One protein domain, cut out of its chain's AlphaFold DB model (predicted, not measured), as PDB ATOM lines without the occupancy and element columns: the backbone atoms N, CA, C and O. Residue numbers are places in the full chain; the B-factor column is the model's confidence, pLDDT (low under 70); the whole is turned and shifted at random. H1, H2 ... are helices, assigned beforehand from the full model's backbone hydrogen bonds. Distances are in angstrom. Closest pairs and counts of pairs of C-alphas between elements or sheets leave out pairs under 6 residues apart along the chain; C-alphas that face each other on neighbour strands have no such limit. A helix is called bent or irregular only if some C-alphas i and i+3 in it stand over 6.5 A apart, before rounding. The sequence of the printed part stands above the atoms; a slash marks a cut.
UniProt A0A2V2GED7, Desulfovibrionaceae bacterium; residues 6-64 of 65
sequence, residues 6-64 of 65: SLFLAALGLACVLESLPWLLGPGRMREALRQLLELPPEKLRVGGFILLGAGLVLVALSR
ATOM      1  N   SER A   6      14.850  19.832 -40.462       87.62
ATOM      2  CA  SER A   6      14.665  18.437 -40.045       87.62
ATOM      3  C   SER A   6      14.667  18.267 -38.524       87.62
ATOM      4  O   SER A   6      13.797  17.595 -37.981       87.62
ATOM      5  N   LEU A   7      15.608  18.910 -37.829       86.88
ATOM      6  CA  LEU A   7      15.720  18.840 -36.373       86.88
ATOM      7  C   LEU A   7      14.565  19.575 -35.685       86.88
ATOM      8  O   LEU A   7      14.012  19.075 -34.710       86.88
ATOM      9  N   PHE A   8      14.152  20.723 -36.229       87.44
ATOM     10  CA  PHE A   8      12.966  21.431 -35.752       87.44
ATOM     11  C   PHE A   8      11.697  20.579 -35.898       87.44
ATOM     12  O   PHE A   8      10.940  20.447 -34.941       87.44
ATOM     13  N   LEU A   9      11.486  19.960 -37.065       90.50
ATOM     14  CA  LEU A   9      10.330  19.096 -37.312       90.50
ATOM     15  C   LEU A   9      10.334  17.849 -36.420       90.50
ATOM     16  O   LEU A   9       9.279  17.461 -35.930       90.50
ATOM     17  N   ALA A  10      11.500  17.251 -36.161       91.94
ATOM     18  CA  ALA A  10      11.618  16.121 -35.242       91.94
ATOM     19  C   ALA A  10      11.273  16.521 -33.797       91.94
ATOM     20  O   ALA A  10      10.499  15.829 -33.138       91.94
ATOM     21  N   ALA A  11      11.794  17.656 -33.317       89.62
ATOM     22  CA  ALA A  11      11.482  18.173 -31.986       89.62
ATOM     23  C   ALA A  11       9.995  18.540 -31.846       89.62
ATOM     24  O   ALA A  11       9.367  18.193 -30.847       89.62
ATOM     25  N   LEU A  12       9.417  19.183 -32.865       89.69
ATOM     26  CA  LEU A  12       7.993  19.508 -32.910       89.69
ATOM     27  C   LEU A  12       7.128  18.240 -32.932       89.69
ATOM     28  O   LEU A  12       6.153  18.149 -32.191       89.69
ATOM     29  N   GLY A  13       7.505  17.238 -33.730       92.38
ATOM     30  CA  GLY A  13       6.825  15.946 -33.770       92.38
ATOM     31  C   GLY A  13       6.865  15.229 -32.421       92.38
ATOM     32  O   GLY A  13       5.838  14.740 -31.957       92.38
ATOM     33  N   LEU A  14       8.021  15.227 -31.752       92.75
ATOM     34  CA  LEU A  14       8.163  14.653 -30.416       92.75
ATOM     35  C   LEU A  14       7.299  15.392 -29.387       92.75
ATOM     36  O   LEU A  14       6.639  14.741 -28.582       92.75
ATOM     37  N   ALA A  15       7.250  16.726 -29.440       91.31
ATOM     38  CA  ALA A  15       6.377  17.521 -28.581       91.31
ATOM     39  C   ALA A  15       4.899  17.142 -28.775       91.31
ATOM     40  O   ALA A  15       4.209  16.898 -27.792       91.31
ATOM     41  N   CYS A  16       4.431  16.989 -30.020       93.38
ATOM     42  CA  CYS A  16       3.067  16.526 -30.301       93.38
ATOM     43  C   CYS A  16       2.789  15.123 -29.733       93.38
ATOM     44  O   CYS A  16       1.720  14.891 -29.169       93.38
ATOM     45  N   VAL A  17       3.738  14.187 -29.860       94.88
ATOM     46  CA  VAL A  17       3.597  12.831 -29.302       94.88
ATOM     47  C   VAL A  17       3.495  12.891 -27.781       94.88
ATOM     48  O   VAL A  17       2.563  12.324 -27.213       94.88
ATOM     49  N   LEU A  18       4.408  13.605 -27.122       92.00
ATOM     50  CA  LEU A  18       4.418  13.736 -25.666       92.00
ATOM     51  C   LEU A  18       3.144  14.402 -25.146       92.00
ATOM     52  O   LEU A  18       2.549  13.900 -24.195       92.00
ATOM     53  N   GLU A  19       2.682  15.457 -25.813       90.25
ATOM     54  CA  GLU A  19       1.450  16.152 -25.450       90.25
ATOM     55  C   GLU A  19       0.222  15.246 -25.608       90.25
ATOM     56  O   GLU A  19      -0.728  15.353 -24.840       90.25
ATOM     57  N   SER A  20       0.241  14.308 -26.561       91.38
ATOM     58  CA  SER A  20      -0.864  13.368 -26.801       91.38
ATOM     59  C   SER A  20      -0.952  12.226 -25.777       91.38
ATOM     60  O   SER A  20      -2.034  11.672 -25.569       91.38
ATOM     61  N   LEU A  21       0.149  11.879 -25.101       92.38
ATOM     62  CA  LEU A  21       0.189  10.763 -24.148       92.38
ATOM     63  C   LEU A  21      -0.789  10.936 -22.972       92.38
ATOM     64  O   LEU A  21      -1.543   9.995 -22.713       92.38
ATOM     65  N   PRO A  22      -0.860  12.096 -22.282       88.19
ATOM     66  CA  PRO A  22      -1.866  12.332 -21.245       88.19
ATOM     67  C   PRO A  22      -3.304  12.144 -21.737       88.19
ATOM     68  O   PRO A  22      -4.135  11.581 -21.023       88.19
ATOM     69  N   TRP A  23      -3.592  12.575 -22.967       87.31
ATOM     70  CA  TRP A  23      -4.919  12.454 -23.570       87.31
ATOM     71  C   TRP A  23      -5.293  11.005 -23.885       87.31
ATOM     72  O   TRP A  23      -6.446  10.626 -23.688       87.31
ATOM     73  N   LEU A  24      -4.335  10.197 -24.346       92.31
ATOM     74  CA  LEU A  24      -4.558   8.798 -24.718       92.31
ATOM     75  C   LEU A  24      -4.579   7.859 -23.509       92.31
ATOM     76  O   LEU A  24      -5.449   6.995 -23.412       92.31
ATOM     77  N   LEU A  25      -3.637   8.023 -22.580       91.31
ATOM     78  CA  LEU A  25      -3.470   7.123 -21.435       91.31
ATOM     79  C   LEU A  25      -4.415   7.454 -20.274       91.31
ATOM     80  O   LEU A  25      -4.746   6.577 -19.478       91.31
ATOM     81  N   GLY A  26      -4.847   8.710 -20.149       89.69
ATOM     82  CA  GLY A  26      -5.614   9.174 -18.995       89.69
ATOM     83  C   GLY A  26      -6.606  10.290 -19.311       89.69
ATOM     84  O   GLY A  26      -6.577  11.315 -18.623       89.69
ATOM     85  N   PRO A  27      -7.542  10.105 -20.265       86.88
ATOM     86  CA  PRO A  27      -8.464  11.161 -20.691       86.88
ATOM     87  C   PRO A  27      -9.322  11.714 -19.544       86.88
ATOM     88  O   PRO A  27      -9.629  12.905 -19.514       86.88
ATOM     89  N   GLY A  28      -9.689  10.876 -18.566       90.00
ATOM     90  CA  GLY A  28     -10.439  11.308 -17.382       90.00
ATOM     91  C   GLY A  28      -9.638  12.250 -16.477       90.00
ATOM     92  O   GLY A  28     -10.153  13.284 -16.062       90.00
ATOM     93  N   ARG A  29      -8.358  11.936 -16.234       87.25
ATOM     94  CA  ARG A  29      -7.460  12.787 -15.440       87.25
ATOM     95  C   ARG A  29      -7.153  14.101 -16.145       87.25
ATOM     96  O   ARG A  29      -7.121  15.135 -15.490       87.25
ATOM     97  N   MET A  30      -6.990  14.071 -17.467       89.94
ATOM     98  CA  MET A  30      -6.757  15.280 -18.257       89.94
ATOM     99  C   MET A  30      -7.961  16.229 -18.218       89.94
ATOM    100  O   MET A  30      -7.798  17.429 -18.019       89.94
ATOM    101  N   ARG A  31      -9.187  15.698 -18.327       88.62
ATOM    102  CA  ARG A  31     -10.413  16.504 -18.181       88.62
ATOM    103  C   ARG A  31     -10.518  17.161 -16.808       88.62
ATOM    104  O   ARG A  31     -10.911  18.320 -16.730       88.62
ATOM    105  N   GLU A  32     -10.164  16.438 -15.751       91.81
ATOM    106  CA  GLU A  32     -10.179  16.978 -14.391       91.81
ATOM    107  C   GLU A  32      -9.112  18.064 -14.198       91.81
ATOM    108  O   GLU A  32      -9.418  19.151 -13.715       91.81
ATOM    109  N   ALA A  33      -7.889  17.827 -14.679       88.75
ATOM    110  CA  ALA A  33      -6.815  18.817 -14.653       88.75
ATOM    111  C   ALA A  33      -7.190  20.103 -15.412       88.75
ATOM    112  O   ALA A  33      -6.905  21.204 -14.951       88.75
ATOM    113  N   LEU A  34      -7.878  19.980 -16.552       89.62
ATOM    114  CA  LEU A  34      -8.359  21.132 -17.316       89.62
ATOM    115  C   LEU A  34      -9.451  21.917 -16.592       89.62
ATOM    116  O   LEU A  34      -9.445  23.144 -16.656       89.62
ATOM    117  N   ARG A  35     -10.368  21.244 -15.888       92.62
ATOM    118  CA  ARG A  35     -11.364  21.928 -15.047       92.62
ATOM    119  C   ARG A  35     -10.694  22.726 -13.939       92.62
ATOM    120  O   ARG A  35     -10.985  23.906 -13.795       92.62
ATOM    121  N   GLN A  36      -9.735  22.118 -13.247       90.06
ATOM    122  CA  GLN A  36      -8.947  22.806 -12.227       90.06
ATOM    123  C   GLN A  36      -8.187  24.005 -12.811       90.06
ATOM    124  O   GLN A  36      -8.107  25.051 -12.174       90.06
ATOM    125  N   LEU A  37      -7.673  23.891 -14.041       88.25
ATOM    126  CA  LEU A  37      -7.032  25.008 -14.738       88.25
ATOM    127  C   LEU A  37      -8.005  26.151 -15.054       88.25
ATOM    128  O   LEU A  37      -7.627  27.312 -14.932       88.25
ATOM    129  N   LEU A  38      -9.235  25.837 -15.467       89.19
ATOM    130  CA  LEU A  38     -10.266  26.832 -15.785       89.19
ATOM    131  C   LEU A  38     -10.747  27.599 -14.546       89.19
ATOM    132  O   LEU A  38     -11.174  28.744 -14.668       89.19
ATOM    133  N   GLU A  39     -10.659  26.989 -13.366       92.12
ATOM    134  CA  GLU A  39     -10.985  27.627 -12.088       92.12
ATOM    135  C   GLU A  39      -9.872  28.564 -11.584       92.12
ATOM    136  O   GLU A  39     -10.095  29.369 -10.675       92.12
ATOM    137  N   LEU A  40      -8.666  28.502 -12.165       89.06
ATOM    138  CA  LEU A  40      -7.568  29.382 -11.778       89.06
ATOM    139  C   LEU A  40      -7.764  30.802 -12.333       89.06
ATOM    140  O   LEU A  40      -8.112  30.983 -13.501       89.06
ATOM    141  N   PRO A  41      -7.438  31.843 -11.545       90.12
ATOM    142  CA  PRO A  41      -7.416  33.204 -12.048       90.12
ATOM    143  C   PRO A  41      -6.372  33.356 -13.170       90.12
ATOM    144  O   PRO A  41      -5.299  32.736 -13.120       90.12
ATOM    145  N   PRO A  42      -6.623  34.241 -14.153       89.12
ATOM    146  CA  PRO A  42      -5.777  34.396 -15.339       89.12
ATOM    147  C   PRO A  42      -4.326  34.776 -15.013       89.12
ATOM    148  O   PRO A  42      -3.415  34.474 -15.779       89.12
ATOM    149  N   GLU A  43      -4.081  35.411 -13.868       92.31
ATOM    150  CA  GLU A  43      -2.738  35.752 -13.391       92.31
ATOM    151  C   GLU A  43      -1.910  34.512 -13.040       92.31
ATOM    152  O   GLU A  43      -0.745  34.424 -13.424       92.31
ATOM    153  N   LYS A  44      -2.516  33.511 -12.383       88.44
ATOM    154  CA  LYS A  44      -1.836  32.249 -12.054       88.44
ATOM    155  C   LYS A  44      -1.541  31.434 -13.309       88.44
ATOM    156  O   LYS A  44      -0.458  30.864 -13.415       88.44
ATOM    157  N   LEU A  45      -2.456  31.444 -14.282       89.62
ATOM    158  CA  LEU A  45      -2.230  30.820 -15.590       89.62
ATOM    159  C   LEU A  45      -1.056  31.474 -16.332       89.62
ATOM    160  O   LEU A  45      -0.207  30.767 -16.872       89.62
ATOM    161  N   ARG A  46      -0.949  32.811 -16.304       91.75
ATOM    162  CA  ARG A  46       0.195  33.528 -16.891       91.75
ATOM    163  C   ARG A  46       1.512  33.157 -16.217       91.75
ATOM    164  O   ARG A  46       2.478  32.884 -16.919       91.75
ATOM    165  N   VAL A  47       1.555  33.118 -14.884       93.00
ATOM    166  CA  VAL A  47       2.764  32.721 -14.142       93.00
ATOM    167  C   VAL A  47       3.162  31.283 -14.477       93.00
ATOM    168  O   VAL A  47       4.326  31.039 -14.781       93.00
ATOM    169  N   GLY A  48       2.203  30.352 -14.507       89.94
ATOM    170  CA  GLY A  48       2.452  28.976 -14.944       89.94
ATOM    171  C   GLY A  48       3.027  28.910 -16.364       89.94
ATOM    172  O   GLY A  48       4.015  28.217 -16.598       89.94
ATOM    173  N   GLY A  49       2.476  29.705 -17.286       89.25
ATOM    174  CA  GLY A  49       2.990  29.843 -18.649       89.25
ATOM    175  C   GLY A  49       4.421  30.386 -18.706       89.25
ATOM    176  O   GLY A  49       5.252  29.831 -19.421       89.25
ATOM    177  N   PHE A  50       4.747  31.416 -17.920       94.25
ATOM    178  CA  PHE A  50       6.110  31.952 -17.836       94.25
ATOM    179  C   PHE A  50       7.106  30.945 -17.259       94.25
ATOM    180  O   PHE A  50       8.222  30.842 -17.766       94.25
ATOM    181  N   ILE A  51       6.709  30.179 -16.240       93.31
ATOM    182  CA  ILE A  51       7.544  29.119 -15.665       93.31
ATOM    183  C   ILE A  51       7.823  28.045 -16.719       93.31
ATOM    184  O   ILE A  51       8.976  27.659 -16.904       93.31
ATOM    185  N   LEU A  52       6.794  27.594 -17.440       90.06
ATOM    186  CA  LEU A  52       6.936  26.559 -18.463       90.06
ATOM    187  C   LEU A  52       7.792  27.038 -19.646       90.06
ATOM    188  O   LEU A  52       8.655  26.306 -20.129       90.06
ATOM    189  N   LEU A  53       7.609  28.293 -20.060       92.00
ATOM    190  CA  LEU A  53       8.431  28.953 -21.074       92.00
ATOM    191  C   LEU A  53       9.898  29.046 -20.632       92.00
ATOM    192  O   LEU A  53      10.795  28.715 -21.407       92.00
ATOM    193  N   GLY A  54      10.147  29.449 -19.383       94.31
ATOM    194  CA  GLY A  54      11.488  29.515 -18.801       94.31
ATOM    195  C   GLY A  54      12.158  28.143 -18.725       94.31
ATOM    196  O   GLY A  54      13.303  27.996 -19.144       94.31
ATOM    197  N   ALA A  55      11.433  27.120 -18.268       91.88
ATOM    198  CA  ALA A  55      11.923  25.745 -18.226       91.88
ATOM    199  C   ALA A  55      12.276  25.219 -19.628       91.88
ATOM    200  O   ALA A  55      13.347  24.643 -19.817       91.88
ATOM    201  N   GLY A  56      11.426  25.477 -20.627       87.94
ATOM    202  CA  GLY A  56      11.704  25.127 -22.021       87.94
ATOM    203  C   GLY A  56      12.970  25.806 -22.555       87.94
ATOM    204  O   GLY A  56      13.810  25.156 -23.174       87.94
ATOM    205  N   LEU A  57      13.158  27.093 -22.250       91.12
ATOM    206  CA  LEU A  57      14.372  27.842 -22.591       91.12
ATOM    207  C   LEU A  57      15.627  27.256 -21.937       91.12
ATOM    208  O   LEU A  57      16.647  27.113 -22.609       91.12
ATOM    209  N   VAL A  58      15.553  26.878 -20.660       91.38
ATOM    210  CA  VAL A  58      16.662  26.241 -19.934       91.38
ATOM    211  C   VAL A  58      17.028  24.894 -20.557       91.38
ATOM    212  O   VAL A  58      18.207  24.638 -20.792       91.38
ATOM    213  N   LEU A  59      16.045  24.057 -20.899       88.06
ATOM    214  CA  LEU A  59      16.284  22.775 -21.573       88.06
ATOM    215  C   LEU A  59      16.929  22.956 -22.954       88.06
ATOM    216  O   LEU A  59      17.840  22.212 -23.315       88.06
ATOM    217  N   VAL A  60      16.497  23.960 -23.720       86.88
ATOM    218  CA  VAL A  60      17.116  24.299 -25.012       86.88
ATOM    219  C   VAL A  60      18.530  24.852 -24.829       86.88
ATOM    220  O   VAL A  60      19.394  24.589 -25.658       86.88
ATOM    221  N   ALA A  61      18.795  25.609 -23.765       88.12
ATOM    222  CA  ALA A  61      20.141  26.082 -23.461       88.12
ATOM    223  C   ALA A  61      21.072  24.918 -23.080       88.12
ATOM    224  O   ALA A  61      22.186  24.847 -23.590       88.12
ATOM    225  N   LEU A  62      20.591  23.979 -22.256       87.56
ATOM    226  CA  LEU A  62      21.314  22.767 -21.855       87.56
ATOM    227  C   LEU A  62      21.619  21.842 -23.037       87.56
ATOM    228  O   LEU A  62      22.710  21.296 -23.097       87.56
ATOM    229  N   SER A  63      20.699  21.678 -23.990       82.56
ATOM    230  CA  SER A  63      20.939  20.825 -25.169       82.56
ATOM    231  C   SER A  63      21.953  21.405 -26.159       82.56
ATOM    232  O   SER A  63      22.354  20.726 -27.105       82.56
ATOM    233  N   ARG A  64      22.330  22.674 -25.973       76.12
ATOM    234  CA  ARG A  64      23.287  23.406 -26.810       76.12
ATOM    235  C   ARG A  64      24.637  23.630 -26.124       76.12
ATOM    236  O   ARG A  64      25.514  24.199 -26.773       76.12
TER     237      ARG A  64
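AT A GLANCE: This is residues 6 to 64 of the 65 residues of a protein of Desulfovibrionaceae bacterium (UniProt A0A2V2GED7). The model is an open, flat U: two long helices, H1 and H3, are its arms, and the shorter H2 joins them across one end, with the space between the arms empty. The printed part has 59 residues with three named helices, H1, H2 and H3 in chain order, and no named strand; the class is all helix. It is loose, with a radius of gyration of the C-alphas of 14.3 A, and spans 37 by 28 by 14 A.

IN THESE COORDINATES: Find C-alpha 6 at (14.665, 18.437, -40.045); from there H1, residues 6 to 25, runs 28.3 A. H1 is irregular, but only just: C-alphas 19 and 22 are 6.6 A apart. Next comes H2, residues 27 to 38. H3, residues 42 to 62, covers 30.2 A and ends at C-alpha 62, (21.314, 22.767, -21.855).

HOW THE PARTS SIT: Look at Trp 23 and Met 30, whose C-alphas, 6.3 A apart, are the closest of H1 and H2; these helices are close but not clearly touching, about perpendicular at 80 degrees. H2 and H3 are also close but not clearly touching, the closest C-alphas being those of Leu 37 and Leu 45, 7.6 A; they run opposite ways at a steep tilt of 62 degrees. H1 and H3 are apart. In H2 and H3 every O i to N i+4 pair is within hydrogen-bond range; in H1, 14 of 16 are.

THE WHOLE: The C-alphas farthest apart, those of Ser 6 and Glu 39, are 39.0 A from each other. Both links are tight, the printed part has no cut, and no printed residue is under 70 in pLDDT.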